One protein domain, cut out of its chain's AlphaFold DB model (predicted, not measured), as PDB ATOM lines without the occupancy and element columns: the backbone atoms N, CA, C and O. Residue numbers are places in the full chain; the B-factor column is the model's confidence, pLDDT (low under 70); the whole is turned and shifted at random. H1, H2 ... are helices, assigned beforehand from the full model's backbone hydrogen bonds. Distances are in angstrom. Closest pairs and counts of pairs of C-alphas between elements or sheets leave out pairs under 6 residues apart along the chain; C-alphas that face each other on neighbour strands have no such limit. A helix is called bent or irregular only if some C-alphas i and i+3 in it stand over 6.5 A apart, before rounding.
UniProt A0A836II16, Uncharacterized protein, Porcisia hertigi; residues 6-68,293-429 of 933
ATOM      1  N   PRO A   6     182.711 187.031 391.469       56.78
ATOM      2  CA  PRO A   6     181.592 187.799 390.911       56.78
ATOM      3  C   PRO A   6     181.409 189.183 391.553       56.78
ATOM      4  O   PRO A   6     181.027 190.124 390.863       56.78
ATOM      5  N   ILE A   7     181.733 189.353 392.843       58.62
ATOM      6  CA  ILE A   7     181.613 190.658 393.521       58.62
ATOM      7  C   ILE A   7     182.645 191.651 392.967       58.62
ATOM      8  O   ILE A   7     182.349 192.833 392.809       58.62
ATOM      9  N   LYS A   8     183.844 191.181 392.598       61.06
ATOM     10  CA  LYS A   8     184.872 192.021 391.959       61.06
ATOM     11  C   LYS A   8     184.467 192.452 390.548       61.06
ATOM     12  O   LYS A   8     184.711 193.594 390.174       61.06
ATOM     13  N   GLU A   9     183.833 191.567 389.784       61.69
ATOM     14  CA  GLU A   9     183.334 191.878 388.438       61.69
ATOM     15  C   GLU A   9     182.159 192.866 388.485       61.69
ATOM     16  O   GLU A   9     182.140 193.832 387.722       61.69
ATOM     17  N   GLN A  10     181.244 192.711 389.449       63.53
ATOM     18  CA  GLN A  10     180.186 193.690 389.725       63.53
ATOM     19  C   GLN A  10     180.750 195.053 390.159       63.53
ATOM     20  O   GLN A  10     180.300 196.078 389.654       63.53
ATOM     21  N   LEU A  11     181.768 195.084 391.027       63.69
ATOM     22  CA  LEU A  11     182.409 196.331 391.463       63.69
ATOM     23  C   LEU A  11     183.058 197.084 390.288       63.69
ATOM     24  O   LEU A  11     182.902 198.299 390.175       63.69
ATOM     25  N   VAL A  12     183.735 196.368 389.382       63.03
ATOM     26  CA  VAL A  12     184.312 196.945 388.154       63.03
ATOM     27  C   VAL A  12     183.223 197.448 387.201       63.03
ATOM     28  O   VAL A  12     183.403 198.495 386.581       63.03
ATOM     29  N   LEU A  13     182.083 196.754 387.105       64.69
ATOM     30  CA  LEU A  13     180.950 197.208 386.297       64.69
ATOM     31  C   LEU A  13     180.345 198.508 386.854       64.69
ATOM     32  O   LEU A  13     180.171 199.462 386.102       64.69
ATOM     33  N   VAL A  14     180.089 198.579 388.166       68.69
ATOM     34  CA  VAL A  14     179.559 199.784 388.833       68.69
ATOM     35  C   VAL A  14     180.531 200.962 388.706       68.69
ATOM     36  O   VAL A  14     180.113 202.065 388.354       68.69
ATOM     37  N   ALA A  15     181.835 200.732 388.887       66.81
ATOM     38  CA  ALA A  15     182.860 201.757 388.679       66.81
ATOM     39  C   ALA A  15     182.884 202.300 387.234       66.81
ATOM     40  O   ALA A  15     183.200 203.469 387.025       66.81
ATOM     41  N   GLY A  16     182.500 201.488 386.242       66.00
ATOM     42  CA  GLY A  16     182.364 201.906 384.843       66.00
ATOM     43  C   GLY A  16     181.181 202.842 384.557       66.00
ATOM     44  O   GLY A  16     181.203 203.535 383.543       66.00
ATOM     45  N   VAL A  17     180.177 202.906 385.441       75.25
ATOM     46  CA  VAL A  17     179.017 203.809 385.301       75.25
ATOM     47  C   VAL A  17     179.328 205.215 385.827       75.25
ATOM     48  O   VAL A  17     178.824 206.197 385.283       75.25
ATOM     49  N   LEU A  18     180.204 205.338 386.832       75.88
ATOM     50  CA  LEU A  18     180.596 206.619 387.437       75.88
ATOM     51  C   LEU A  18     181.067 207.691 386.427       75.88
ATOM     52  O   LEU A  18     180.536 208.800 386.495       75.88
ATOM     53  N   PRO A  19     181.983 207.425 385.466       74.81
ATOM     54  CA  PRO A  19     182.375 208.439 384.482       74.81
ATOM     55  C   PRO A  19     181.226 208.831 383.539       74.81
ATOM     56  O   PRO A  19     181.134 209.991 383.151       74.81
ATOM     57  N   ILE A  20     180.309 207.912 383.209       79.62
ATOM     58  CA  ILE A  20     179.125 208.239 382.398       79.62
ATOM     59  C   ILE A  20     178.221 209.196 383.184       79.62
ATOM     60  O   ILE A  20     177.832 210.237 382.662       79.62
ATOM     61  N   GLY A  21     177.947 208.887 384.457       77.31
ATOM     62  CA  GLY A  21     177.184 209.760 385.352       77.31
ATOM     63  C   GLY A  21     177.821 211.144 385.514       77.31
ATOM     64  O   GLY A  21     177.116 212.145 385.428       77.31
ATOM     65  N   PHE A  22     179.149 211.208 385.656       81.88
ATOM     66  CA  PHE A  22     179.911 212.460 385.709       81.88
ATOM     67  C   PHE A  22     179.717 213.309 384.444       81.88
ATOM     68  O   PHE A  22     179.316 214.464 384.548       81.88
ATOM     69  N   TYR A  23     179.935 212.751 383.247       80.88
ATOM     70  CA  TYR A  23     179.811 213.516 382.000       80.88
ATOM     71  C   TYR A  23     178.357 213.850 381.622       80.88
ATOM     72  O   TYR A  23     178.123 214.853 380.946       80.88
ATOM     73  N   VAL A  24     177.371 213.075 382.084       84.69
ATOM     74  CA  VAL A  24     175.946 213.432 381.958       84.69
ATOM     75  C   VAL A  24     175.582 214.571 382.914       84.69
ATOM     76  O   VAL A  24     174.977 215.546 382.479       84.69
ATOM     77  N   ALA A  25     175.998 214.508 384.184       79.38
ATOM     78  CA  ALA A  25     175.784 215.596 385.139       79.38
ATOM     79  C   ALA A  25     176.481 216.891 384.686       79.38
ATOM     80  O   ALA A  25     175.884 217.964 384.727       79.38
ATOM     81  N   LEU A  26     177.706 216.784 384.165       76.62
ATOM     82  CA  LEU A  26     178.437 217.905 383.581       76.62
ATOM     83  C   LEU A  26     177.745 218.467 382.332       76.62
ATOM     84  O   LEU A  26     177.665 219.680 382.190       76.62
ATOM     85  N   ALA A  27     177.176 217.625 381.462       82.06
ATOM     86  CA  ALA A  27     176.390 218.105 380.325       82.06
ATOM     87  C   ALA A  27     175.150 218.898 380.781       82.06
ATOM     88  O   ALA A  27     174.851 219.939 380.196       82.06
ATOM     89  N   VAL A  28     174.472 218.458 381.851       81.19
ATOM     90  CA  VAL A  28     173.350 219.194 382.459       81.19
ATOM     91  C   VAL A  28     173.821 220.542 383.019       81.19
ATOM     92  O   VAL A  28     173.265 221.567 382.633       81.19
ATOM     93  N   VAL A  29     174.880 220.575 383.833       75.69
ATOM     94  CA  VAL A  29     175.422 221.820 384.423       75.69
ATOM     95  C   VAL A  29     175.938 222.791 383.349       75.69
ATOM     96  O   VAL A  29     175.647 223.984 383.387       75.69
ATOM     97  N   CYS A  30     176.643 222.308 382.325       76.81
ATOM     98  CA  CYS A  30     177.039 223.158 381.200       76.81
ATOM     99  C   CYS A  30     175.824 223.682 380.414       76.81
ATOM    100  O   CYS A  30     175.899 224.780 379.868       76.81
ATOM    101  N   SER A  31     174.704 222.946 380.376       77.25
ATOM    102  CA  SER A  31     173.479 223.398 379.701       77.25
ATOM    103  C   SER A  31     172.719 224.461 380.498       77.25
ATOM    104  O   SER A  31     172.259 225.431 379.898       77.25
ATOM    105  N   THR A  32     172.669 224.366 381.834       71.06
ATOM    106  CA  THR A  32     172.070 225.414 382.683       71.06
ATOM    107  C   THR A  32     172.857 226.722 382.615       71.06
ATOM    108  O   THR A  32     172.257 227.788 382.665       71.06
ATOM    109  N   HIS A  33     174.176 226.657 382.402       70.69
ATOM    110  CA  HIS A  33     175.024 227.830 382.151       70.69
ATOM    111  C   HIS A  33     175.190 228.192 380.656       70.69
ATOM    112  O   HIS A  33     176.068 228.981 380.326       70.69
ATOM    113  N   GLN A  34     174.386 227.627 379.742       77.19
ATOM    114  CA  GLN A  34     174.392 227.913 378.290       77.19
ATOM    115  C   GLN A  34     175.743 227.711 377.557       77.19
ATOM    116  O   GLN A  34     175.960 228.223 376.457       77.19
ATOM    117  N   ARG A  35     176.665 226.923 378.122       77.81
ATOM    118  CA  ARG A  35     178.031 226.710 377.607       77.81
ATOM    119  C   ARG A  35     178.060 225.642 376.512       77.81
ATOM    120  O   ARG A  35     178.561 224.535 376.705       77.81
ATOM    121  N   TRP A  36     177.488 225.961 375.349       79.38
ATOM    122  CA  TRP A  36     177.210 225.010 374.258       79.38
ATOM    123  C   TRP A  36     178.404 224.155 373.811       79.38
ATOM    124  O   TRP A  36     178.233 222.958 373.579       79.38
ATOM    125  N   VAL A  37     179.614 224.722 373.733       80.88
ATOM    126  CA  VAL A  37     180.830 223.969 373.365       80.88
ATOM    127  C   VAL A  37     181.118 222.877 374.399       80.88
ATOM    128  O   VAL A  37     181.310 221.713 374.042       80.88
ATOM    129  N   SER A  38     181.065 223.224 375.686       79.06
ATOM    130  CA  SER A  38     181.224 222.277 376.788       79.06
ATOM    131  C   SER A  38     180.064 221.286 376.903       79.06
ATOM    132  O   SER A  38     180.320 220.121 377.194       79.06
ATOM    133  N   VAL A  39     178.820 221.667 376.590       82.81
ATOM    134  CA  VAL A  39     177.693 220.714 376.492       82.81
ATOM    135  C   VAL A  39     177.972 219.653 375.429       82.81
ATOM    136  O   VAL A  39     177.944 218.462 375.737       82.81
ATOM    137  N   VAL A  40     178.287 220.062 374.193       87.00
ATOM    138  CA  VAL A  40     178.563 219.136 373.078       87.00
ATOM    139  C   VAL A  40     179.732 218.210 373.414       87.00
ATOM    140  O   VAL A  40     179.654 217.003 373.183       87.00
ATOM    141  N   LEU A  41     180.797 218.752 374.006       84.06
ATOM    142  CA  LEU A  41     181.997 217.995 374.344       84.06
ATOM    143  C   LEU A  41     181.781 217.048 375.539       84.06
ATOM    144  O   LEU A  41     182.268 215.919 375.517       84.06
ATOM    145  N   SER A  42     180.972 217.438 376.532       84.06
ATOM    146  CA  SER A  42     180.573 216.561 377.640       84.06
ATOM    147  C   SER A  42     179.651 215.432 377.175       84.06
ATOM    148  O   SER A  42     179.842 214.283 377.572       84.06
ATOM    149  N   VAL A  43     178.702 215.713 376.274       88.56
ATOM    150  CA  VAL A  43     177.853 214.685 375.645       88.56
ATOM    151  C   VAL A  43     178.693 213.729 374.792       88.56
ATOM    152  O   VAL A  43     178.495 212.518 374.870       88.56
ATOM    153  N   ALA A  44     179.676 214.229 374.035       87.88
ATOM    154  CA  ALA A  44     180.600 213.387 373.274       87.88
ATOM    155  C   ALA A  44     181.423 212.456 374.186       87.88
ATOM    156  O   ALA A  44     181.515 211.257 373.912       87.88
ATOM    157  N   CYS A  45     181.952 212.968 375.303       84.00
ATOM    158  CA  CYS A  45     182.621 212.150 376.316       84.00
ATOM    159  C   CYS A  45     181.667 211.119 376.945       84.00
ATOM    160  O   CYS A  45     182.011 209.939 376.999       84.00
ATOM    161  N   ALA A  46     180.453 211.512 377.349       84.44
ATOM    162  CA  ALA A  46     179.451 210.598 377.907       84.44
ATOM    163  C   ALA A  46     179.102 209.454 376.938       84.44
ATOM    164  O   ALA A  46     179.083 208.290 377.342       84.44
ATOM    165  N   LEU A  47     178.888 209.761 375.654       87.25
ATOM    166  CA  LEU A  47     178.614 208.772 374.608       87.25
ATOM    167  C   LEU A  47     179.813 207.849 374.351       87.25
ATOM    168  O   LEU A  47     179.623 206.647 374.159       87.25
ATOM    169  N   ALA A  48     181.042 208.366 374.388       82.31
ATOM    170  CA  ALA A  48     182.248 207.562 374.199       82.31
ATOM    171  C   ALA A  48     182.535 206.640 375.407       82.31
ATOM    172  O   ALA A  48     182.867 205.466 375.215       82.31
ATOM    173  N   PHE A  49     182.317 207.109 376.643       81.12
ATOM    174  CA  PHE A  49     182.334 206.257 377.840       81.12
ATOM    175  C   PHE A  49     181.195 205.226 377.826       81.12
ATOM    176  O   PHE A  49     181.431 204.067 378.163       81.12
ATOM    177  N   PHE A  50     179.990 205.594 377.375       85.12
ATOM    178  CA  PHE A  50     178.871 204.659 377.212       85.12
ATOM    179  C   PHE A  50     179.159 203.588 376.153       85.12
ATOM    180  O   PHE A  50     178.901 202.413 376.397       85.12
ATOM    181  N   ALA A  51     179.760 203.945 375.015       83.69
ATOM    182  CA  ALA A  51     180.185 202.982 374.000       83.69
ATOM    183  C   ALA A  51     181.251 202.014 374.547       83.69
ATOM    184  O   ALA A  51     181.138 200.800 374.363       83.69
ATOM    185  N   LEU A  52     182.244 202.521 375.288       80.44
ATOM    186  CA  LEU A  52     183.238 201.681 375.960       80.44
ATOM    187  C   LEU A  52     182.592 200.766 377.017       80.44
ATOM    188  O   LEU A  52     182.946 199.591 377.097       80.44
ATOM    189  N   PHE A  53     181.620 201.261 377.787       81.44
ATOM    190  CA  PHE A  53     180.860 200.473 378.760       81.44
ATOM    191  C   PHE A  53     179.986 199.403 378.092       81.44
ATOM    192  O   PHE A  53     179.988 198.259 378.534       81.44
ATOM    193  N   ALA A  54     179.302 199.718 376.991       82.62
ATOM    194  CA  ALA A  54     178.513 198.757 376.225       82.62
ATOM    195  C   ALA A  54     179.396 197.641 375.635       82.62
ATOM    196  O   ALA A  54     179.036 196.464 375.698       82.62
ATOM    197  N   LEU A  55     180.596 197.977 375.146       79.25
ATOM    198  CA  LEU A  55     181.607 196.998 374.722       79.25
ATOM    199  C   LEU A  55     182.139 196.168 375.907       79.25
ATOM    200  O   LEU A  55     182.289 194.953 375.784       79.25
ATOM    201  N   LYS A  56     182.361 196.780 377.083       73.88
ATOM    202  CA  LYS A  56     182.730 196.059 378.320       73.88
ATOM    203  C   LYS A  56     181.642 195.060 378.734       73.88
ATOM    204  O   LYS A  56     181.939 193.896 378.990       73.88
ATOM    205  N   TYR A  57     180.394 195.511 378.772       80.00
ATOM    206  CA  TYR A  57     179.238 194.761 379.255       80.00
ATOM    207  C   TYR A  57     178.820 193.637 378.302       80.00
ATOM    208  O   TYR A  57     178.586 192.515 378.748       80.00
ATOM    209  N   SER A  58     178.813 193.883 376.988       76.44
ATOM    210  CA  SER A  58     178.530 192.848 375.982       76.44
ATOM    211  C   SER A  58     179.585 191.735 375.975       76.44
ATOM    212  O   SER A  58     179.220 190.564 375.851       76.44
ATOM    213  N   ALA A  59     180.868 192.051 376.197       70.25
ATOM    214  CA  ALA A  59     181.916 191.041 376.358       70.25
ATOM    215  C   ALA A  59     181.719 190.183 377.625       70.25
ATOM    216  O   ALA A  59     181.836 188.959 377.557       70.25
ATOM    217  N   VAL A  60     181.348 190.793 378.760       72.25
ATOM    218  CA  VAL A  60     181.032 190.070 380.011       72.25
ATOM    219  C   VAL A  60     179.779 189.197 379.861       72.25
ATOM    220  O   VAL A  60     179.794 188.039 380.278       72.25
ATOM    221  N   ILE A  61     178.717 189.692 379.212       74.75
ATOM    222  CA  ILE A  61     177.527 188.882 378.905       74.75
ATOM    223  C   ILE A  61     177.900 187.714 377.994       74.75
ATOM    224  O   ILE A  61     177.538 186.582 378.297       74.75
ATOM    225  N   SER A  62     178.657 187.955 376.922       71.44
ATOM    226  CA  SER A  62     179.070 186.903 375.983       71.44
ATOM    227  C   SER A  62     179.886 185.812 376.681       71.44
ATOM    228  O   SER A  62     179.645 184.629 376.455       71.44
ATOM    229  N   ALA A  63     180.788 186.193 377.590       66.81
ATOM    230  CA  ALA A  63     181.544 185.264 378.425       66.81
ATOM    231  C   ALA A  63     180.641 184.421 379.346       66.81
ATOM    232  O   ALA A  63     180.773 183.197 379.391       66.81
ATOM    233  N   LEU A  64     179.700 185.059 380.048       72.56
ATOM    234  CA  LEU A  64     178.785 184.401 380.986       72.56
ATOM    235  C   LEU A  64     177.782 183.485 380.264       72.56
ATOM    236  O   LEU A  64     177.493 182.385 380.735       72.56
ATOM    237  N   VAL A  65     177.290 183.904 379.098       74.50
ATOM    238  CA  VAL A  65     176.415 183.115 378.219       74.50
ATOM    239  C   VAL A  65     177.164 181.905 377.656       74.50
ATOM    240  O   VAL A  65     176.656 180.790 377.751       74.50
ATOM    241  N   PHE A  66     178.390 182.083 377.153       70.94
ATOM    242  CA  PHE A  66     179.216 180.981 376.643       70.94
ATOM    243  C   PHE A  66     179.576 179.971 377.744       70.94
ATOM    244  O   PHE A  66     179.508 178.761 377.524       70.94
ATOM    245  N   ALA A  67     179.875 180.448 378.959       67.38
ATOM    246  CA  ALA A  67     180.067 179.588 380.124       67.38
ATOM    247  C   ALA A  67     178.795 178.788 380.468       67.38
ATOM    248  O   ALA A  67     178.877 177.579 380.681       67.38
ATOM    249  N   ARG A  68     177.615 179.429 380.464       73.56
ATOM    250  CA  ARG A  68     176.330 178.760 380.739       73.56
ATOM    251  C   ARG A  68     175.978 177.695 379.702       73.56
ATOM    252  O   ARG A  68     175.662 176.575 380.105       73.56
ATOM    253  N   HIS A 293     190.393 183.244 378.842       48.81
ATOM    254  CA  HIS A 293     191.065 183.742 377.648       48.81
ATOM    255  C   HIS A 293     190.112 184.015 376.479       48.81
ATOM    256  O   HIS A 293     190.239 185.039 375.818       48.81
ATOM    257  N   LEU A 294     189.107 183.162 376.253       41.84
ATOM    258  CA  LEU A 294     188.127 183.351 375.172       41.84
ATOM    259  C   LEU A 294     187.182 184.531 375.445       41.84
ATOM    260  O   LEU A 294     186.885 185.300 374.533       41.84
ATOM    261  N   ALA A 295     186.812 184.749 376.711       45.16
ATOM    262  CA  ALA A 295     186.151 185.978 377.152       45.16
ATOM    263  C   ALA A 295     186.991 187.233 376.839       45.16
ATOM    264  O   ALA A 295     186.469 188.243 376.368       45.16
ATOM    265  N   SER A 296     188.312 187.152 377.037       49.88
ATOM    266  CA  SER A 296     189.256 188.223 376.693       49.88
ATOM    267  C   SER A 296     189.391 188.449 375.178       49.88
ATOM    268  O   SER A 296     189.639 189.574 374.754       49.88
ATOM    269  N   VAL A 297     189.171 187.433 374.333       47.88
ATOM    270  CA  VAL A 297     189.241 187.575 372.861       47.88
ATOM    271  C   VAL A 297     188.067 188.381 372.295       47.88
ATOM    272  O   VAL A 297     188.281 189.170 371.377       47.88
ATOM    273  N   ALA A 298     186.868 188.305 372.886       45.78
ATOM    274  CA  ALA A 298     185.766 189.219 372.544       45.78
ATOM    275  C   ALA A 298     186.132 190.703 372.786       45.78
ATOM    276  O   ALA A 298     185.572 191.602 372.160       45.78
ATOM    277  N   PHE A 299     187.123 190.961 373.647       50.75
ATOM    278  CA  PHE A 299     187.666 192.290 373.914       50.75
ATOM    279  C   PHE A 299     188.645 192.809 372.840       50.75
ATOM    280  O   PHE A 299     188.911 194.013 372.776       50.75
ATOM    281  N   MET A 300     189.177 191.925 371.989       59.16
ATOM    282  CA  MET A 300     190.295 192.197 371.068       59.16
ATOM    283  C   MET A 300     189.858 192.625 369.659       59.16
ATOM    284  O   MET A 300     190.578 192.410 368.683       59.16
ATOM    285  N   THR A 301     188.691 193.255 369.518       65.38
ATOM    286  CA  THR A 301     188.353 193.924 368.253       65.38
ATOM    287  C   THR A 301     189.218 195.182 368.093       65.38
ATOM    288  O   THR A 301     189.392 195.923 369.058       65.38
ATOM    289  N   PRO A 302     189.737 195.511 366.893       73.62
ATOM    290  CA  PRO A 302     190.498 196.750 366.699       73.62
ATOM    291  C   PRO A 302     189.666 198.012 366.993       73.62
ATOM    292  O   PRO A 302     190.227 199.068 367.266       73.62
ATOM    293  N   ALA A 303     188.332 197.905 367.021       78.94
ATOM    294  CA  ALA A 303     187.442 198.961 367.489       78.94
ATOM    295  C   ALA A 303     187.734 199.405 368.937       78.94
ATOM    296  O   ALA A 303     187.712 200.604 369.200       78.94
ATOM    297  N   SER A 304     188.061 198.495 369.867       78.88
ATOM    298  CA  SER A 304     188.341 198.872 371.266       78.88
ATOM    299  C   SER A 304     189.644 199.676 371.410       78.88
ATOM    300  O   SER A 304     189.711 200.588 372.233       78.88
ATOM    301  N   LEU A 305     190.636 199.420 370.547       85.19
ATOM    302  CA  LEU A 305     191.843 200.242 370.406       85.19
ATOM    303  C   LEU A 305     191.496 201.668 369.955       85.19
ATOM    304  O   LEU A 305     191.899 202.627 370.612       85.19
ATOM    305  N   TYR A 306     190.721 201.821 368.877       86.69
ATOM    306  CA  TYR A 306     190.341 203.147 368.381       86.69
ATOM    307  C   TYR A 306     189.441 203.910 369.359       86.69
ATOM    308  O   TYR A 306     189.662 205.100 369.561       86.69
ATOM    309  N   VAL A 307     188.494 203.239 370.029       85.12
ATOM    310  CA  VAL A 307     187.658 203.854 371.074       85.12
ATOM    311  C   VAL A 307     188.515 204.395 372.219       85.12
ATOM    312  O   VAL A 307     188.285 205.522 372.639       85.12
ATOM    313  N   ILE A 308     189.533 203.663 372.691       84.69
ATOM    314  CA  ILE A 308     190.428 204.158 373.755       84.69
ATOM    315  C   ILE A 308     191.258 205.361 373.281       84.69
ATOM    316  O   ILE A 308     191.346 206.346 374.008       84.69
ATOM    317  N   ILE A 309     191.809 205.332 372.061       88.06
ATOM    318  CA  ILE A 309     192.575 206.465 371.505       88.06
ATOM    319  C   ILE A 309     191.694 207.718 371.386       88.06
ATOM    320  O   ILE A 309     192.078 208.791 371.849       88.06
ATOM    321  N   ILE A 310     190.496 207.578 370.808       87.69
ATOM    322  CA  ILE A 310     189.524 208.670 370.652       87.69
ATOM    323  C   ILE A 310     189.098 209.203 372.023       87.69
ATOM    324  O   ILE A 310     189.090 210.414 372.227       87.69
ATOM    325  N   LEU A 311     188.806 208.320 372.981       85.81
ATOM    326  CA  LEU A 311     188.397 208.698 374.332       85.81
ATOM    327  C   LEU A 311     189.511 209.426 375.097       85.81
ATOM    328  O   LEU A 311     189.224 210.385 375.805       85.81
ATOM    329  N   THR A 312     190.778 209.042 374.918       85.81
ATOM    330  CA  THR A 312     191.930 209.779 375.462       85.81
ATOM    331  C   THR A 312     192.042 211.181 374.864       85.81
ATOM    332  O   THR A 312     192.202 212.140 375.619       85.81
ATOM    333  N   ILE A 313     191.922 211.320 373.538       89.69
ATOM    334  CA  ILE A 313     191.987 212.626 372.865       89.69
ATOM    335  C   ILE A 313     190.827 213.515 373.325       89.69
ATOM    336  O   ILE A 313     191.073 214.646 373.732       89.69
ATOM    337  N   LEU A 314     189.595 212.991 373.337       86.44
ATOM    338  CA  LEU A 314     188.408 213.694 373.834       86.44
ATOM    339  C   LEU A 314     188.549 214.087 375.308       86.44
ATOM    340  O   LEU A 314     188.243 215.218 375.656       86.44
ATOM    341  N   THR A 315     189.051 213.202 376.175       85.19
ATOM    342  CA  THR A 315     189.228 213.524 377.601       85.19
ATOM    343  C   THR A 315     190.212 214.684 377.772       85.19
ATOM    344  O   THR A 315     189.870 215.667 378.426       85.19
ATOM    345  N   LEU A 316     191.386 214.625 377.128       86.75
ATOM    346  CA  LEU A 316     192.399 215.685 377.202       86.75
ATOM    347  C   LEU A 316     191.897 217.021 376.635       86.75
ATOM    348  O   LEU A 316     192.034 218.046 377.301       86.75
ATOM    349  N   THR A 317     191.296 217.029 375.440       87.31
ATOM    350  CA  THR A 317     190.761 218.269 374.853       87.31
ATOM    351  C   THR A 317     189.585 218.808 375.658       87.31
ATOM    352  O   THR A 317     189.502 220.018 375.856       87.31
ATOM    353  N   SER A 318     188.730 217.937 376.204       83.62
ATOM    354  CA  SER A 318     187.625 218.343 377.074       83.62
ATOM    355  C   SER A 318     188.115 219.021 378.348       83.62
ATOM    356  O   SER A 318     187.669 220.125 378.627       83.62
ATOM    357  N   SER A 319     189.098 218.466 379.064       84.62
ATOM    358  CA  SER A 319     189.644 219.104 380.268       84.62
ATOM    359  C   SER A 319     190.319 220.454 379.993       84.62
ATOM    360  O   SER A 319     190.224 221.346 380.831       84.62
ATOM    361  N   ILE A 320     190.934 220.654 378.818       83.56
ATOM    362  CA  ILE A 320     191.451 221.972 378.405       83.56
ATOM    363  C   ILE A 320     190.296 222.956 378.152       83.56
ATOM    364  O   ILE A 320     190.309 224.068 378.676       83.56
ATOM    365  N   VAL A 321     189.288 222.549 377.371       83.75
ATOM    366  CA  VAL A 321     188.143 223.402 377.006       83.75
ATOM    367  C   VAL A 321     187.295 223.751 378.231       83.75
ATOM    368  O   VAL A 321     187.006 224.925 378.439       83.75
ATOM    369  N   PHE A 322     186.961 222.776 379.085       80.88
ATOM    370  CA  PHE A 322     186.234 223.025 380.331       80.88
ATOM    371  C   PHE A 322     186.998 223.975 381.252       80.88
ATOM    372  O   PHE A 322     186.372 224.852 381.841       80.88
ATOM    373  N   GLN A 323     188.323 223.846 381.379       79.31
ATOM    374  CA  GLN A 323     189.104 224.763 382.212       79.31
ATOM    375  C   GLN A 323     189.121 226.185 381.638       79.31
ATOM    376  O   GLN A 323     188.980 227.144 382.392       79.31
ATOM    377  N   TYR A 324     189.287 226.328 380.320       78.44
ATOM    378  CA  TYR A 324     189.281 227.631 379.651       78.44
ATOM    379  C   TYR A 324     187.933 228.351 379.807       78.44
ATOM    380  O   TYR A 324     187.904 229.539 380.122       78.44
ATOM    381  N   ASP A 325     186.838 227.611 379.623       74.19
ATOM    382  CA  ASP A 325     185.458 228.088 379.708       74.19
ATOM    383  C   ASP A 325     185.045 228.373 381.170       74.19
ATOM    384  O   ASP A 325     184.746 229.504 381.558       74.19
ATOM    385  N   THR A 326     185.080 227.351 382.031       68.00
ATOM    386  CA  THR A 326     184.508 227.402 383.392       68.00
ATOM    387  C   THR A 326     185.456 227.915 384.476       68.00
ATOM    388  O   THR A 326     184.993 228.246 385.564       68.00
ATOM    389  N   ASN A 327     186.769 227.963 384.219       71.69
ATOM    390  CA  ASN A 327     187.825 228.217 385.212       71.69
ATOM    391  C   ASN A 327     187.881 227.216 386.394       71.69
ATOM    392  O   ASN A 327     188.594 227.468 387.363       71.69
ATOM    393  N   CYS A 328     187.163 226.086 386.333       70.69
ATOM    394  CA  CYS A 328     186.979 225.174 387.465       70.69
ATOM    395  C   CYS A 328     187.877 223.924 387.387       70.69
ATOM    396  O   CYS A 328     187.618 223.010 386.596       70.69
ATOM    397  N   LEU A 329     188.874 223.832 388.280       72.62
ATOM    398  CA  LEU A 329     189.861 222.738 388.325       72.62
ATOM    399  C   LEU A 329     189.231 221.338 388.424       72.62
ATOM    400  O   LEU A 329     189.776 220.379 387.875       72.62
ATOM    401  N   PHE A 330     188.053 221.219 389.048       72.88
ATOM    402  CA  PHE A 330     187.268 219.979 389.106       72.88
ATOM    403  C   PHE A 330     187.039 219.346 387.720       72.88
ATOM    404  O   PHE A 330     186.996 218.123 387.591       72.88
ATOM    405  N   LEU A 331     186.943 220.165 386.668       73.88
ATOM    406  CA  LEU A 331     186.699 219.728 385.290       73.88
ATOM    407  C   LEU A 331     187.992 219.463 384.496       73.88
ATOM    408  O   LEU A 331     187.959 218.825 383.438       73.88
ATOM    409  N   ALA A 332     189.145 219.851 385.046       77.44
ATOM    410  CA  ALA A 332     190.456 219.394 384.600       77.44
ATOM    411  C   ALA A 332     190.854 218.032 385.209       77.44
ATOM    412  O   ALA A 332     191.683 217.324 384.636       77.44
ATOM    413  N   CYS A 333     190.240 217.613 386.325       77.06
ATOM    414  CA  CYS A 333     190.512 216.328 386.985       77.06
ATOM    415  C   CYS A 333     190.441 215.080 386.075       77.06
ATOM    416  O   CYS A 333     191.283 214.197 386.256       77.06
ATOM    417  N   PRO A 334     189.521 214.959 385.090       79.88
ATOM    418  CA  PRO A 334     189.490 213.809 384.184       79.88
ATOM    419  C   PRO A 334     190.784 213.592 383.387       79.88
ATOM    420  O   PRO A 334     191.100 212.445 383.064       79.88
ATOM    421  N   ALA A 335     191.583 214.641 383.141       83.88
ATOM    422  CA  ALA A 335     192.903 214.506 382.522       83.88
ATOM    423  C   ALA A 335     193.814 213.552 383.317       83.88
ATOM    424  O   ALA A 335     194.480 212.711 382.717       83.88
ATOM    425  N   LEU A 336     193.781 213.586 384.656       80.56
ATOM    426  CA  LEU A 336     194.570 212.684 385.512       80.56
ATOM    427  C   LEU A 336     194.156 211.205 385.377       80.56
ATOM    428  O   LEU A 336     194.950 210.312 385.666       80.56
ATOM    429  N   GLY A 337     192.943 210.925 384.889       76.31
ATOM    430  CA  GLY A 337     192.483 209.572 384.559       76.31
ATOM    431  C   GLY A 337     193.014 209.034 383.223       76.31
ATOM    432  O   GLY A 337     192.915 207.833 382.958       76.31
ATOM    433  N   VAL A 338     193.603 209.883 382.373       85.31
ATOM    434  CA  VAL A 338     194.037 209.509 381.017       85.31
ATOM    435  C   VAL A 338     195.161 208.460 381.006       85.31
ATOM    436  O   VAL A 338     195.032 207.506 380.237       85.31
ATOM    437  N   PRO A 339     196.207 208.518 381.857       83.00
ATOM    438  CA  PRO A 339     197.205 207.447 381.940       83.00
ATOM    439  C   PRO A 339     196.619 206.090 382.356       83.00
ATOM    440  O   PRO A 339     197.050 205.052 381.856       83.00
ATOM    441  N   TRP A 340     195.598 206.080 383.222       76.69
ATOM    442  CA  TRP A 340     194.893 204.853 383.610       76.69
ATOM    443  C   TRP A 340     194.053 204.289 382.457       76.69
ATOM    444  O   TRP A 340     194.096 203.086 382.188       76.69
ATOM    445  N   LEU A 341     193.350 205.151 381.715       79.50
ATOM    446  CA  LEU A 341     192.669 204.757 380.481       79.50
ATOM    447  C   LEU A 341     193.677 204.151 379.487       79.50
ATOM    448  O   LEU A 341     193.459 203.043 378.993       79.50
ATOM    449  N   TRP A 342     194.821 204.810 379.286       82.69
ATOM    450  CA  TRP A 342     195.897 204.367 378.396       82.69
ATOM    451  C   TRP A 342     196.534 203.033 378.817       82.69
ATOM    452  O   TRP A 342     196.854 202.202 377.968       82.69
ATOM    453  N   ALA A 343     196.640 202.750 380.121       79.81
ATOM    454  CA  ALA A 343     197.163 201.479 380.632       79.81
ATOM    455  C   ALA A 343     196.354 200.246 380.166       79.81
ATOM    456  O   ALA A 343     196.904 199.143 380.073       79.81
ATOM    457  N   ASN A 344     195.081 200.412 379.778       77.88
ATOM    458  CA  ASN A 344     194.289 199.339 379.160       77.88
ATOM    459  C   ASN A 344     194.897 198.853 377.828       77.88
ATOM    460  O   ASN A 344     194.749 197.679 377.483       77.88
ATOM    461  N   LEU A 345     195.638 199.704 377.104       83.31
ATOM    462  CA  LEU A 345     196.357 199.308 375.891       83.31
ATOM    463  C   LEU A 345     197.451 198.267 376.192       83.31
ATOM    464  O   LEU A 345     197.654 197.344 375.405       83.31
ATOM    465  N   VAL A 346     198.109 198.338 377.355       81.94
ATOM    466  CA  VAL A 346     199.136 197.360 377.768       81.94
ATOM    467  C   VAL A 346     198.515 195.979 378.012       81.94
ATOM    468  O   VAL A 346     199.098 194.957 377.641       81.94
ATOM    469  N   LEU A 347     197.298 195.932 378.570       76.94
ATOM    470  CA  LEU A 347     196.530 194.690 378.707       76.94
ATOM    471  C   LEU A 347     196.154 194.118 377.332       76.94
ATOM    472  O   LEU A 347     196.319 192.917 377.106       76.94
ATOM    473  N   MET A 348     195.739 194.970 376.387       77.38
ATOM    474  CA  MET A 348     195.473 194.530 375.014       77.38
ATOM    475  C   MET A 348     196.737 194.044 374.299       77.38
ATOM    476  O   MET A 348     196.674 193.016 373.634       77.38
ATOM    477  N   ARG A 349     197.910 194.669 374.487       83.25
ATOM    478  CA  ARG A 349     199.183 194.185 373.906       83.25
ATOM    479  C   ARG A 349     199.506 192.759 374.352       83.25
ATOM    480  O   ARG A 349     199.851 191.922 373.518       83.25
ATOM    481  N   LYS A 350     199.340 192.455 375.647       79.25
ATOM    482  CA  LYS A 350     199.537 191.097 376.191       79.25
ATOM    483  C   LYS A 350     198.571 190.071 375.582       79.25
ATOM    484  O   LYS A 350     198.949 188.912 375.431       79.25
ATOM    485  N   ALA A 351     197.351 190.472 375.227       73.44
ATOM    486  CA  ALA A 351     196.367 189.598 374.593       73.44
ATOM    487  C   ALA A 351     196.592 189.448 373.072       73.44
ATOM    488  O   ALA A 351     196.644 188.318 372.596       73.44
ATOM    489  N   PHE A 352     196.859 190.533 372.334       78.00
ATOM    490  CA  PHE A 352     197.213 190.495 370.903       78.00
ATOM    491  C   PHE A 352     198.451 189.625 370.625       78.00
ATOM    492  O   PHE A 352     198.471 188.895 369.638       78.00
ATOM    493  N   HIS A 353     199.463 189.635 371.503       78.56
ATOM    494  CA  HIS A 353     200.617 188.726 371.396       78.56
ATOM    495  C   HIS A 353     200.281 187.246 371.656       78.56
ATOM    496  O   HIS A 353     201.016 186.375 371.202       78.56
ATOM    497  N   ARG A 354     199.181 186.940 372.357       77.06
ATOM    498  CA  ARG A 354     198.715 185.563 372.602       77.06
ATOM    499  C   ARG A 354     197.756 185.043 371.520       77.06
ATOM    500  O   ARG A 354     197.386 183.874 371.566       77.06
ATOM    501  N   THR A 355     197.367 185.873 370.550       74.94
ATOM    502  CA  THR A 355     196.505 185.477 369.426       74.94
ATOM    503  C   THR A 355     197.355 185.219 368.171       74.94
ATOM    504  O   THR A 355     197.802 186.180 367.532       74.94
ATOM    505  N   PRO A 356     197.596 183.953 367.771       65.81
ATOM    506  CA  PRO A 356     198.337 183.658 366.546       65.81
ATOM    507  C   PRO A 356     197.636 184.264 365.319       65.81
ATOM    508  O   PRO A 356     196.412 184.348 365.258       65.81
ATOM    509  N   GLY A 357     198.425 184.749 364.357       73.81
ATOM    510  CA  GLY A 357     197.947 185.509 363.193       73.81
ATOM    511  C   GLY A 357     197.819 187.022 363.429       73.81
ATOM    512  O   GLY A 357     198.204 187.801 362.560       73.81
ATOM    513  N   MET A 358     197.394 187.477 364.614       69.19
ATOM    514  CA  MET A 358     197.253 188.920 364.897       69.19
ATOM    515  C   MET A 358     198.587 189.658 365.081       69.19
ATOM    516  O   MET A 358     198.645 190.873 364.876       69.19
ATOM    517  N   VAL A 359     199.670 188.943 365.397       72.69
ATOM    518  CA  VAL A 359     201.003 189.509 365.686       72.69
ATOM    519  C   VAL A 359     201.584 190.329 364.520       72.69
ATOM    520  O   VAL A 359     202.250 191.334 364.752       72.69
ATOM    521  N   GLN A 360     201.305 189.956 363.266       76.38
ATOM    522  CA  GLN A 360     201.796 190.681 362.081       76.38
ATOM    523  C   GLN A 360     200.904 191.871 361.666       76.38
ATOM    524  O   GLN A 360     201.296 192.666 360.802       76.38
ATOM    525  N   SER A 361     199.720 192.021 362.269       84.19
ATOM    526  CA  SER A 361     198.748 193.057 361.899       84.19
ATOM    527  C   SER A 361     199.284 194.481 362.099       84.19
ATOM    528  O   SER A 361     200.158 194.743 362.933       84.19
ATOM    529  N   PHE A 362     198.722 195.436 361.351       87.19
ATOM    530  CA  PHE A 362     198.979 196.860 361.574       87.19
ATOM    531  C   PHE A 362     198.589 197.282 362.999       87.19
ATOM    532  O   PHE A 362     199.358 197.971 363.664       87.19
ATOM    533  N   HIS A 363     197.448 196.800 363.506       85.44
ATOM    534  CA  HIS A 363     196.979 197.110 364.857       85.44
ATOM    535  C   HIS A 363     197.956 196.633 365.938       85.44
ATOM    536  O   HIS A 363     198.197 197.378 366.880       85.44
ATOM    537  N   CYS A 364     198.586 195.459 365.791       84.56
ATOM    538  CA  CYS A 364     199.596 194.999 366.750       84.56
ATOM    539  C   CYS A 364     200.857 195.882 366.736       84.56
ATOM    540  O   CYS A 364     201.422 196.140 367.797       84.56
ATOM    541  N   ARG A 365     201.284 196.386 365.567       87.56
ATOM    542  CA  ARG A 365     202.411 197.334 365.449       87.56
ATOM    543  C   ARG A 365     202.079 198.708 366.036       87.56
ATOM    544  O   ARG A 365     202.857 199.223 366.836       87.56
ATOM    545  N   LEU A 366     200.906 199.256 365.714       88.12
ATOM    546  CA  LEU A 366     200.392 200.497 366.302       88.12
ATOM    547  C   LEU A 366     200.290 200.383 367.832       88.12
ATOM    548  O   LEU A 366     200.771 201.248 368.555       88.12
ATOM    549  N   LEU A 367     199.737 199.278 368.331       87.38
ATOM    550  CA  LEU A 367     199.612 198.994 369.757       87.38
ATOM    551  C   LEU A 367     200.976 198.851 370.450       87.38
ATOM    552  O   LEU A 367     201.105 199.254 371.602       87.38
ATOM    553  N   HIS A 368     201.998 198.331 369.764       87.12
ATOM    554  CA  HIS A 368     203.368 198.269 370.282       87.12
ATOM    555  C   HIS A 368     203.966 199.671 370.479       87.12
ATOM    556  O   HIS A 368     204.540 199.929 371.530       87.12
ATOM    557  N   LEU A 369     203.763 200.579 369.514       90.19
ATOM    558  CA  LEU A 369     204.213 201.976 369.573       90.19
ATOM    559  C   LEU A 369     203.457 202.788 370.637       90.19
ATOM    560  O   LEU A 369     204.074 203.479 371.438       90.19
ATOM    561  N   LEU A 370     202.128 202.663 370.703       87.00
ATOM    562  CA  LEU A 370     201.303 203.372 371.694       87.00
ATOM    563  C   LEU A 370     201.527 202.877 373.136       87.00
ATOM    564  O   LEU A 370     201.184 203.576 374.085       87.00
ATOM    565  N   THR A 371     202.102 201.684 373.312       86.69
ATOM    566  CA  THR A 371     202.487 201.122 374.621       86.69
ATOM    567  C   THR A 371     203.999 201.074 374.827       86.69
ATOM    568  O   THR A 371     204.476 200.340 375.695       86.69
ATOM    569  N   ASP A 372     204.766 201.820 374.032       90.56
ATOM    570  CA  ASP A 372     206.169 202.062 374.339       90.56
ATOM    571  C   ASP A 372     206.302 202.977 375.569       90.56
ATOM    572  O   ASP A 372     205.445 203.827 375.827       90.56
ATOM    573  N   TRP A 373     207.389 202.816 376.325       83.19
ATOM    574  CA  TRP A 373     207.645 203.600 377.533       83.19
ATOM    575  C   TRP A 373     207.716 205.101 377.247       83.19
ATOM    576  O   TRP A 373     207.219 205.882 378.056       83.19
ATOM    577  N   LEU A 374     208.252 205.510 376.090       85.12
ATOM    578  CA  LEU A 374     208.287 206.919 375.690       85.12
ATOM    579  C   LEU A 374     206.882 207.475 375.428       85.12
ATOM    580  O   LEU A 374     206.592 208.604 375.820       85.12
ATOM    581  N   PHE A 375     205.986 206.687 374.824       85.06
ATOM    582  CA  PHE A 375     204.615 207.127 374.551       85.06
ATOM    583  C   PHE A 375     203.762 207.164 375.828       85.06
ATOM    584  O   PHE A 375     203.003 208.107 376.041       85.06
ATOM    585  N   ILE A 376     203.927 206.179 376.718       81.62
ATOM    586  CA  ILE A 376     203.288 206.177 378.041       81.62
ATOM    587  C   ILE A 376     203.771 207.386 378.859       81.62
ATOM    588  O   ILE A 376     202.946 208.112 379.412       81.62
ATOM    589  N   LEU A 377     205.082 207.659 378.876       81.12
ATOM    590  CA  LEU A 377     205.654 208.835 379.536       81.12
ATOM    591  C   LEU A 377     205.120 210.143 378.937       81.12
ATOM    592  O   LEU A 377     204.743 211.035 379.690       81.12
ATOM    593  N   PHE A 378     205.026 210.247 377.609       86.94
ATOM    594  CA  PHE A 378     204.448 211.410 376.931       86.94
ATOM    595  C   PHE A 378     202.985 211.651 377.335       86.94
ATOM    596  O   PHE A 378     202.628 212.776 377.676       86.94
ATOM    597  N   VAL A 379     202.147 210.609 377.376       85.81
ATOM    598  CA  VAL A 379     200.745 210.721 377.824       85.81
ATOM    599  C   VAL A 379     200.657 211.118 379.307       85.81
ATOM    600  O   VAL A 379     199.841 211.969 379.667       85.81
ATOM    601  N   CYS A 380     201.529 210.583 380.168       83.94
ATOM    602  CA  CYS A 380     201.647 211.015 381.565       83.94
ATOM    603  C   CYS A 380     202.030 212.501 381.680       83.94
ATOM    604  O   CYS A 380     201.339 213.254 382.360       83.94
ATOM    605  N   VAL A 381     203.076 212.948 380.980       86.69
ATOM    606  CA  VAL A 381     203.528 214.351 380.992       86.69
ATOM    607  C   VAL A 381     202.460 215.288 380.423       86.69
ATOM    608  O   VAL A 381     202.229 216.349 380.993       86.69
ATOM    609  N   LEU A 382     201.759 214.896 379.356       88.56
ATOM    610  CA  LEU A 382     200.692 215.694 378.751       88.56
ATOM    611  C   LEU A 382     199.474 215.821 379.682       88.56
ATOM    612  O   LEU A 382     198.967 216.922 379.877       88.56
ATOM    613  N   SER A 383     199.030 214.720 380.299       86.06
ATOM    614  CA  SER A 383     197.914 214.739 381.259       86.06
ATOM    615  C   SER A 383     198.225 215.552 382.522       86.06
ATOM    616  O   SER A 383     197.403 216.366 382.947       86.06
ATOM    617  N   LEU A 384     199.433 215.400 383.077       85.62
ATOM    618  CA  LEU A 384     199.916 216.214 384.188       85.62
ATOM    619  C   LEU A 384     200.064 217.685 383.776       85.62
ATOM    620  O   LEU A 384     199.683 218.562 384.540       85.62
ATOM    621  N   GLY A 385     200.552 217.961 382.565       83.69
ATOM    622  CA  GLY A 385     200.679 219.310 382.013       83.69
ATOM    623  C   GLY A 385     199.336 220.031 381.889       83.69
ATOM    624  O   GLY A 385     199.239 221.186 382.289       83.69
ATOM    625  N   VAL A 386     198.283 219.348 381.424       85.94
ATOM    626  CA  VAL A 386     196.911 219.896 381.393       85.94
ATOM    627  C   VAL A 386     196.411 220.217 382.804       85.94
ATOM    628  O   VAL A 386     195.882 221.305 383.031       85.94
ATOM    629  N   PHE A 387     196.624 219.322 383.775       83.50
ATOM    630  CA  PHE A 387     196.211 219.560 385.161       83.50
ATOM    631  C   PHE A 387     197.015 220.685 385.842       83.50
ATOM    632  O   PHE A 387     196.438 221.532 386.517       83.50
ATOM    633  N   VAL A 388     198.332 220.757 385.629       83.81
ATOM    634  CA  VAL A 388     199.194 221.828 386.160       83.81
ATOM    635  C   VAL A 388     198.882 223.170 385.494       83.81
ATOM    636  O   VAL A 388     198.872 224.194 386.177       83.81
ATOM    637  N   ALA A 389     198.552 223.192 384.199       82.75
ATOM    638  CA  ALA A 389     198.071 224.396 383.520       82.75
ATOM    639  C   ALA A 389     196.731 224.870 384.107       82.75
ATOM    640  O   ALA A 389     196.559 226.058 384.367       82.75
ATOM    641  N   ALA A 390     195.808 223.950 384.400       81.88
ATOM    642  CA  ALA A 390     194.549 224.276 385.063       81.88
ATOM    643  C   ALA A 390     194.755 224.842 386.477       81.88
ATOM    644  O   ALA A 390     194.233 225.908 386.800       81.88
ATOM    645  N   PHE A 391     195.585 224.179 387.284       80.62
ATOM    646  CA  PHE A 391     195.925 224.583 388.649       80.62
ATOM    647  C   PHE A 391     196.645 225.941 388.699       80.62
ATOM    648  O   PHE A 391     196.320 226.796 389.520       80.62
ATOM    649  N   THR A 392     197.585 226.188 387.781       81.31
ATOM    650  CA  THR A 392     198.264 227.493 387.684       81.31
ATOM    651  C   THR A 392     197.334 228.595 387.176       81.31
ATOM    652  O   THR A 392     197.421 229.706 387.689       81.31
ATOM    653  N   LEU A 393     196.397 228.312 386.261       76.75
ATOM    654  CA  LEU A 393     195.354 229.267 385.862       76.75
ATOM    655  C   LEU A 393     194.404 229.619 387.017       76.75
ATOM    656  O   LEU A 393     194.070 230.793 387.173       76.75
ATOM    657  N   GLU A 394     193.995 228.646 387.836       75.81
ATOM    658  CA  GLU A 394     193.154 228.897 389.016       75.81
ATOM    659  C   GLU A 394     193.895 229.731 390.073       75.81
ATOM    660  O   GLU A 394     193.336 230.699 390.586       75.81
ATOM    661  N   ILE A 395     195.175 229.438 390.340       78.00
ATOM    662  CA  ILE A 395     196.006 230.224 391.268       78.00
ATOM    663  C   ILE A 395     196.247 231.646 390.743       78.00
ATOM    664  O   ILE A 395     196.017 232.611 391.471       78.00
ATOM    665  N   LEU A 396     196.672 231.801 389.484       77.38
ATOM    666  CA  LEU A 396     197.003 233.107 388.894       77.38
ATOM    667  C   LEU A 396     195.780 234.026 388.770       77.38
ATOM    668  O   LEU A 396     195.912 235.239 388.920       77.38
ATOM    669  N   ARG A 397     194.588 233.467 388.524       68.25
ATOM    670  CA  ARG A 397     193.322 234.221 388.477       68.25
ATOM    671  C   ARG A 397     192.612 234.308 389.841       68.25
ATOM    672  O   ARG A 397     191.654 235.068 389.999       68.25
ATOM    673  N   GLY A 398     193.088 233.576 390.850       57.16
ATOM    674  CA  GLY A 398     192.425 233.392 392.145       57.16
ATOM    675  C   GLY A 398     192.227 234.665 392.976       57.16
ATOM    676  O   GLY A 398     191.368 234.678 393.856       57.16
ATOM    677  N   ALA A 399     192.965 235.738 392.672       49.22
ATOM    678  CA  ALA A 399     192.854 237.036 393.340       49.22
ATOM    679  C   ALA A 399     191.631 237.873 392.912       49.22
ATOM    680  O   ALA A 399     191.221 238.757 393.662       49.22
ATOM    681  N   GLN A 400     191.058 237.634 391.722       43.97
ATOM    682  CA  GLN A 400     189.983 238.473 391.160       43.97
ATOM    683  C   GLN A 400     188.849 237.707 390.460       43.97
ATOM    684  O   GLN A 400     187.909 238.345 389.989       43.97
ATOM    685  N   ASN A 401     188.878 236.368 390.419       45.75
ATOM    686  CA  ASN A 401     187.814 235.552 389.819       45.75
ATOM    687  C   ASN A 401     186.469 235.660 390.567       45.75
ATOM    688  O   ASN A 401     186.103 234.801 391.376       45.75
ATOM    689  N   ARG A 402     185.721 236.712 390.226       47.19
ATOM    690  CA  ARG A 402     184.264 236.770 390.273       47.19
ATOM    691  C   ARG A 402     183.722 236.112 389.010       47.19
ATOM    692  O   ARG A 402     183.957 236.623 387.918       47.19
ATOM    693  N   VAL A 403     182.996 235.008 389.154       44.88
ATOM    694  CA  VAL A 403     182.149 234.502 388.066       44.88
ATOM    695  C   VAL A 403     180.824 235.245 388.200       44.88
ATOM    696  O   VAL A 403     180.257 235.278 389.288       44.88
ATOM    697  N   ASP A 404     180.415 235.943 387.143       42.00
ATOM    698  CA  ASP A 404     179.157 236.706 387.045       42.00
ATOM    699  C   ASP A 404     178.922 237.757 388.164       42.00
ATOM    700  O   ASP A 404     177.814 238.238 388.391       42.00
ATOM    701  N   GLY A 405     180.007 238.181 388.826       50.59
ATOM    702  CA  GLY A 405     180.019 239.172 389.910       50.59
ATOM    703  C   GLY A 405     180.240 238.591 391.311       50.59
ATOM    704  O   GLY A 405     180.595 239.339 392.226       50.59
ATOM    705  N   GLU A 406     180.129 237.273 391.482       45.78
ATOM    706  CA  GLU A 406     180.096 236.629 392.798       45.78
ATOM    707  C   GLU A 406     181.334 235.783 393.111       45.78
ATOM    708  O   GLU A 406     182.067 235.316 392.235       45.78
ATOM    709  N   VAL A 407     181.597 235.594 394.408       53.44
ATOM    710  CA  VAL A 407     182.724 234.786 394.883       53.44
ATOM    711  C   VAL A 407     182.302 233.321 394.888       53.44
ATOM    712  O   VAL A 407     181.609 232.882 395.800       53.44
ATOM    713  N   THR A 408     182.764 232.559 393.890       51.81
ATOM    714  CA  THR A 408     182.519 231.108 393.765       51.81
ATOM    715  C   THR A 408     182.645 230.403 395.131       51.81
ATOM    716  O   THR A 408     183.734 230.482 395.722       51.81
ATOM    717  N   PRO A 409     181.603 229.711 395.637       53.62
ATOM    718  CA  PRO A 409     181.576 229.208 397.007       53.62
ATOM    719  C   PRO A 409     182.817 228.402 397.406       53.62
ATOM    720  O   PRO A 409     183.257 227.493 396.696       53.62
ATOM    721  N   THR A 410     183.363 228.688 398.590       55.38
ATOM    722  CA  THR A 410     184.543 227.992 399.135       55.38
ATOM    723  C   THR A 410     184.326 226.487 399.266       55.38
ATOM    724  O   THR A 410     185.271 225.730 399.060       55.38
ATOM    725  N   ALA A 411     183.091 226.035 399.505       50.34
ATOM    726  CA  ALA A 411     182.727 224.620 399.474       50.34
ATOM    727  C   ALA A 411     183.020 223.962 398.110       50.34
ATOM    728  O   ALA A 411     183.610 222.884 398.069       50.34
ATOM    729  N   ILE A 412     182.694 224.628 396.993       55.66
ATOM    730  CA  ILE A 412     182.973 224.121 395.639       55.66
ATOM    731  C   ILE A 412     184.485 224.079 395.392       55.66
ATOM    732  O   ILE A 412     184.984 223.079 394.876       55.66
ATOM    733  N   ARG A 413     185.242 225.099 395.823       58.53
ATOM    734  CA  ARG A 413     186.719 225.086 395.735       58.53
ATOM    735  C   ARG A 413     187.328 223.937 396.554       58.53
ATOM    736  O   ARG A 413     188.147 223.188 396.036       58.53
ATOM    737  N   VAL A 414     186.881 223.721 397.794       57.25
ATOM    738  CA  VAL A 414     187.357 222.609 398.644       57.25
ATOM    739  C   VAL A 414     187.029 221.243 398.031       57.25
ATOM    740  O   VAL A 414     187.895 220.371 398.010       57.25
ATOM    741  N   VAL A 415     185.832 221.059 397.462       57.69
ATOM    742  CA  VAL A 415     185.482 219.833 396.720       57.69
ATOM    743  C   VAL A 415     186.334 219.685 395.453       57.69
ATOM    744  O   VAL A 415     186.797 218.582 395.172       57.69
ATOM    745  N   SER A 416     186.627 220.777 394.740       59.97
ATOM    746  CA  SER A 416     187.526 220.783 393.572       59.97
ATOM    747  C   SER A 416     188.945 220.334 393.929       59.97
ATOM    748  O   SER A 416     189.540 219.570 393.177       59.97
ATOM    749  N   TYR A 417     189.463 220.732 395.096       60.81
ATOM    750  CA  TYR A 417     190.776 220.301 395.586       60.81
ATOM    751  C   TYR A 417     190.779 218.871 396.156       60.81
ATOM    752  O   TYR A 417     191.787 218.171 396.036       60.81
ATOM    753  N   LEU A 418     189.670 218.393 396.736       58.69
ATOM    754  CA  LEU A 418     189.551 217.001 397.193       58.69
ATOM    755  C   LEU A 418     189.318 216.008 396.045       58.69
ATOM    756  O   LEU A 418     189.750 214.861 396.140       58.69
ATOM    757  N   ALA A 419     188.642 216.409 394.968       60.50
ATOM    758  CA  ALA A 419     188.251 215.512 393.881       60.50
ATOM    759  C   ALA A 419     189.417 214.780 393.181       60.50
ATOM    760  O   ALA A 419     189.272 213.576 392.956       60.50
ATOM    761  N   PRO A 420     190.586 215.404 392.901       59.25
ATOM    762  CA  PRO A 420     191.779 214.683 392.466       59.25
ATOM    763  C   PRO A 420     192.131 213.530 393.407       59.25
ATOM    764  O   PRO A 420     192.398 212.428 392.945       59.25
ATOM    765  N   ILE A 421     192.066 213.745 394.723       58.56
ATOM    766  CA  ILE A 421     192.379 212.730 395.737       58.56
ATOM    767  C   ILE A 421     191.299 211.636 395.739       58.56
ATOM    768  O   ILE A 421     191.626 210.452 395.694       58.56
ATOM    769  N   VAL A 422     190.017 212.012 395.715       57.59
ATOM    770  CA  VAL A 422     188.876 211.074 395.703       57.59
ATOM    771  C   VAL A 422     188.832 210.221 394.427       57.59
ATOM    772  O   VAL A 422     188.371 209.085 394.485       57.59
ATOM    773  N   MET A 423     189.359 210.705 393.300       59.59
ATOM    774  CA  MET A 423     189.519 209.921 392.067       59.59
ATOM    775  C   MET A 423     190.812 209.084 392.072       59.59
ATOM    776  O   MET A 423     190.789 207.900 391.730       59.59
ATOM    777  N   MET A 424     191.940 209.665 392.495       58.81
ATOM    778  CA  MET A 424     193.260 209.018 392.455       58.81
ATOM    779  C   MET A 424     193.458 207.951 393.536       58.81
ATOM    780  O   MET A 424     194.187 206.995 393.293       58.81
ATOM    781  N   VAL A 425     192.812 208.049 394.702       54.84
ATOM    782  CA  VAL A 425     192.897 207.023 395.760       54.84
ATOM    783  C   VAL A 425     192.289 205.681 395.316       54.84
ATOM    784  O   VAL A 425     193.025 204.691 395.311       54.84
ATOM    785  N   PRO A 426     191.014 205.579 394.885       54.75
ATOM    786  CA  PRO A 426     190.461 204.313 394.404       54.75
ATOM    787  C   PRO A 426     191.130 203.844 393.104       54.75
ATOM    788  O   PRO A 426     191.406 202.651 392.974       54.75
ATOM    789  N   ALA A 427     191.471 204.749 392.175       52.81
ATOM    790  CA  ALA A 427     192.220 204.386 390.969       52.81
ATOM    791  C   ALA A 427     193.614 203.821 391.308       52.81
ATOM    792  O   ALA A 427     194.024 202.807 390.742       52.81
ATOM    793  N   GLY A 428     194.307 204.422 392.278       51.00
ATOM    794  CA  GLY A 428     195.594 203.975 392.803       51.00
ATOM    795  C   GLY A 428     195.505 202.622 393.504       51.00
ATOM    796  O   GLY A 428     196.294 201.737 393.197       51.00
ATOM    797  N   ILE A 429     194.504 202.407 394.364       54.88
ATOM    798  CA  ILE A 429     194.245 201.111 395.023       54.88
ATOM    799  C   ILE A 429     193.977 200.010 393.983       54.88
ATOM    800  O   ILE A 429     194.516 198.904 394.096       54.88
TER     801      ILE A 429
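Overview. This is residues 6 to 68 and 293 to 429 of the 933 residues of an uncharacterized protein of Porcisia hertigi (UniProt A0A836II16). Three long helices, H4, H5 and H7, form an up-and-down bundle, and a helical hairpin of H1b and H2 lies along one side of it, with H2 packed on H4. H5 also has H8b, the second arm of the bent helix H8, packed on its first residues and the short H6 on its last ones. The printed part has 200 residues with eight named helices, H1 to H8 in chain order, and no named strand; the class is all helix. It is compact, with a radius of gyration of the C-alphas of 18.8 A, and elongated, spanning 62 by 38 by 32 A.

Arrangement. The longest helix, H2, residues 36 to 68, touches H4, residues 302 to 326, at a shallow tilt of 30 degrees, opposite ways; their closest C-alphas are those of Ser 38 and Phe 322, 6.2 A apart. H1, residues 6 to 32, was assigned as one helix by its hydrogen bonds but is bent, with C-alphas 16 and 19 6.5 A apart. Its arm H1b, residues 19 to 32, forms a hairpin with residues 36 to 50 of H2, closest at the C-alphas of Ala 27 and Val 39, 4.8 A. The arm H1a, residues 6 to 16, is close to H2 but not clearly touching, at 6.4 A between C-alphas 16 and 53. H3, residues 293 to 297, touches residues 59 to 63 of H2, with C-alphas 63 and 295 4.8 A apart. H5, residues 333 to 352, is the hub, touching four helices; it is irregular, only just, with C-alphas 336 and 339 6.9 A apart. It forms a hairpin with H4, with C-alphas 316 and 335 closest at 5.5 A, and touches H7, residues 373 to 397, at a shallow tilt of 8 degrees, opposite ways, with C-alphas 335 and 383 closest at 5.2 A. H6, residues 362 to 370, touches H5 at a steep tilt of 46 degrees, closest at C-alphas 349 and 367, 6.4 A. H8, residues 410 to 429, was also assigned as one helix by its hydrogen bonds but is bent, with C-alphas 417 and 420 6.5 A apart; its arm H8b, residues 420 to 429, touches H5, closest at C-alphas 333 and 420, 5.9 A, while H8a, residues 410 to 417, touches no helix. O i to N i+4 pairs are within hydrogen-bond range throughout H1a, H1b, H2, H3, H4, H6, H7 and H8a, in 8 of 16 in H5 and in 5 of 6 in H8b.

Along the chain. H1a begins at C-alpha 6, (181.592, 187.799, 390.911). H2 measures 46.7 A, H4 35.4 A, H5 31.2 A and H7 35.5 A from first to last C-alpha. H8b ends at C-alpha 429, (194.245, 201.111, 395.023).

Size, cuts and confidence. The two C-alphas farthest apart are those of Pro 356 and Gly 405, 63.0 A. Residues 69 to 292 are not printed, and C-alphas 68 and 293 are 15.9 A apart across the cut. The link from H7 to H8, residues 398 to 409, is long; in it residues 402 to 403 pair with 406 to 407, antiparallel. The mean pLDDT of the printed part is 73.8, and 58 residues are under 70, among them residues 6 to 16, 293 to 301 and 397 to 429.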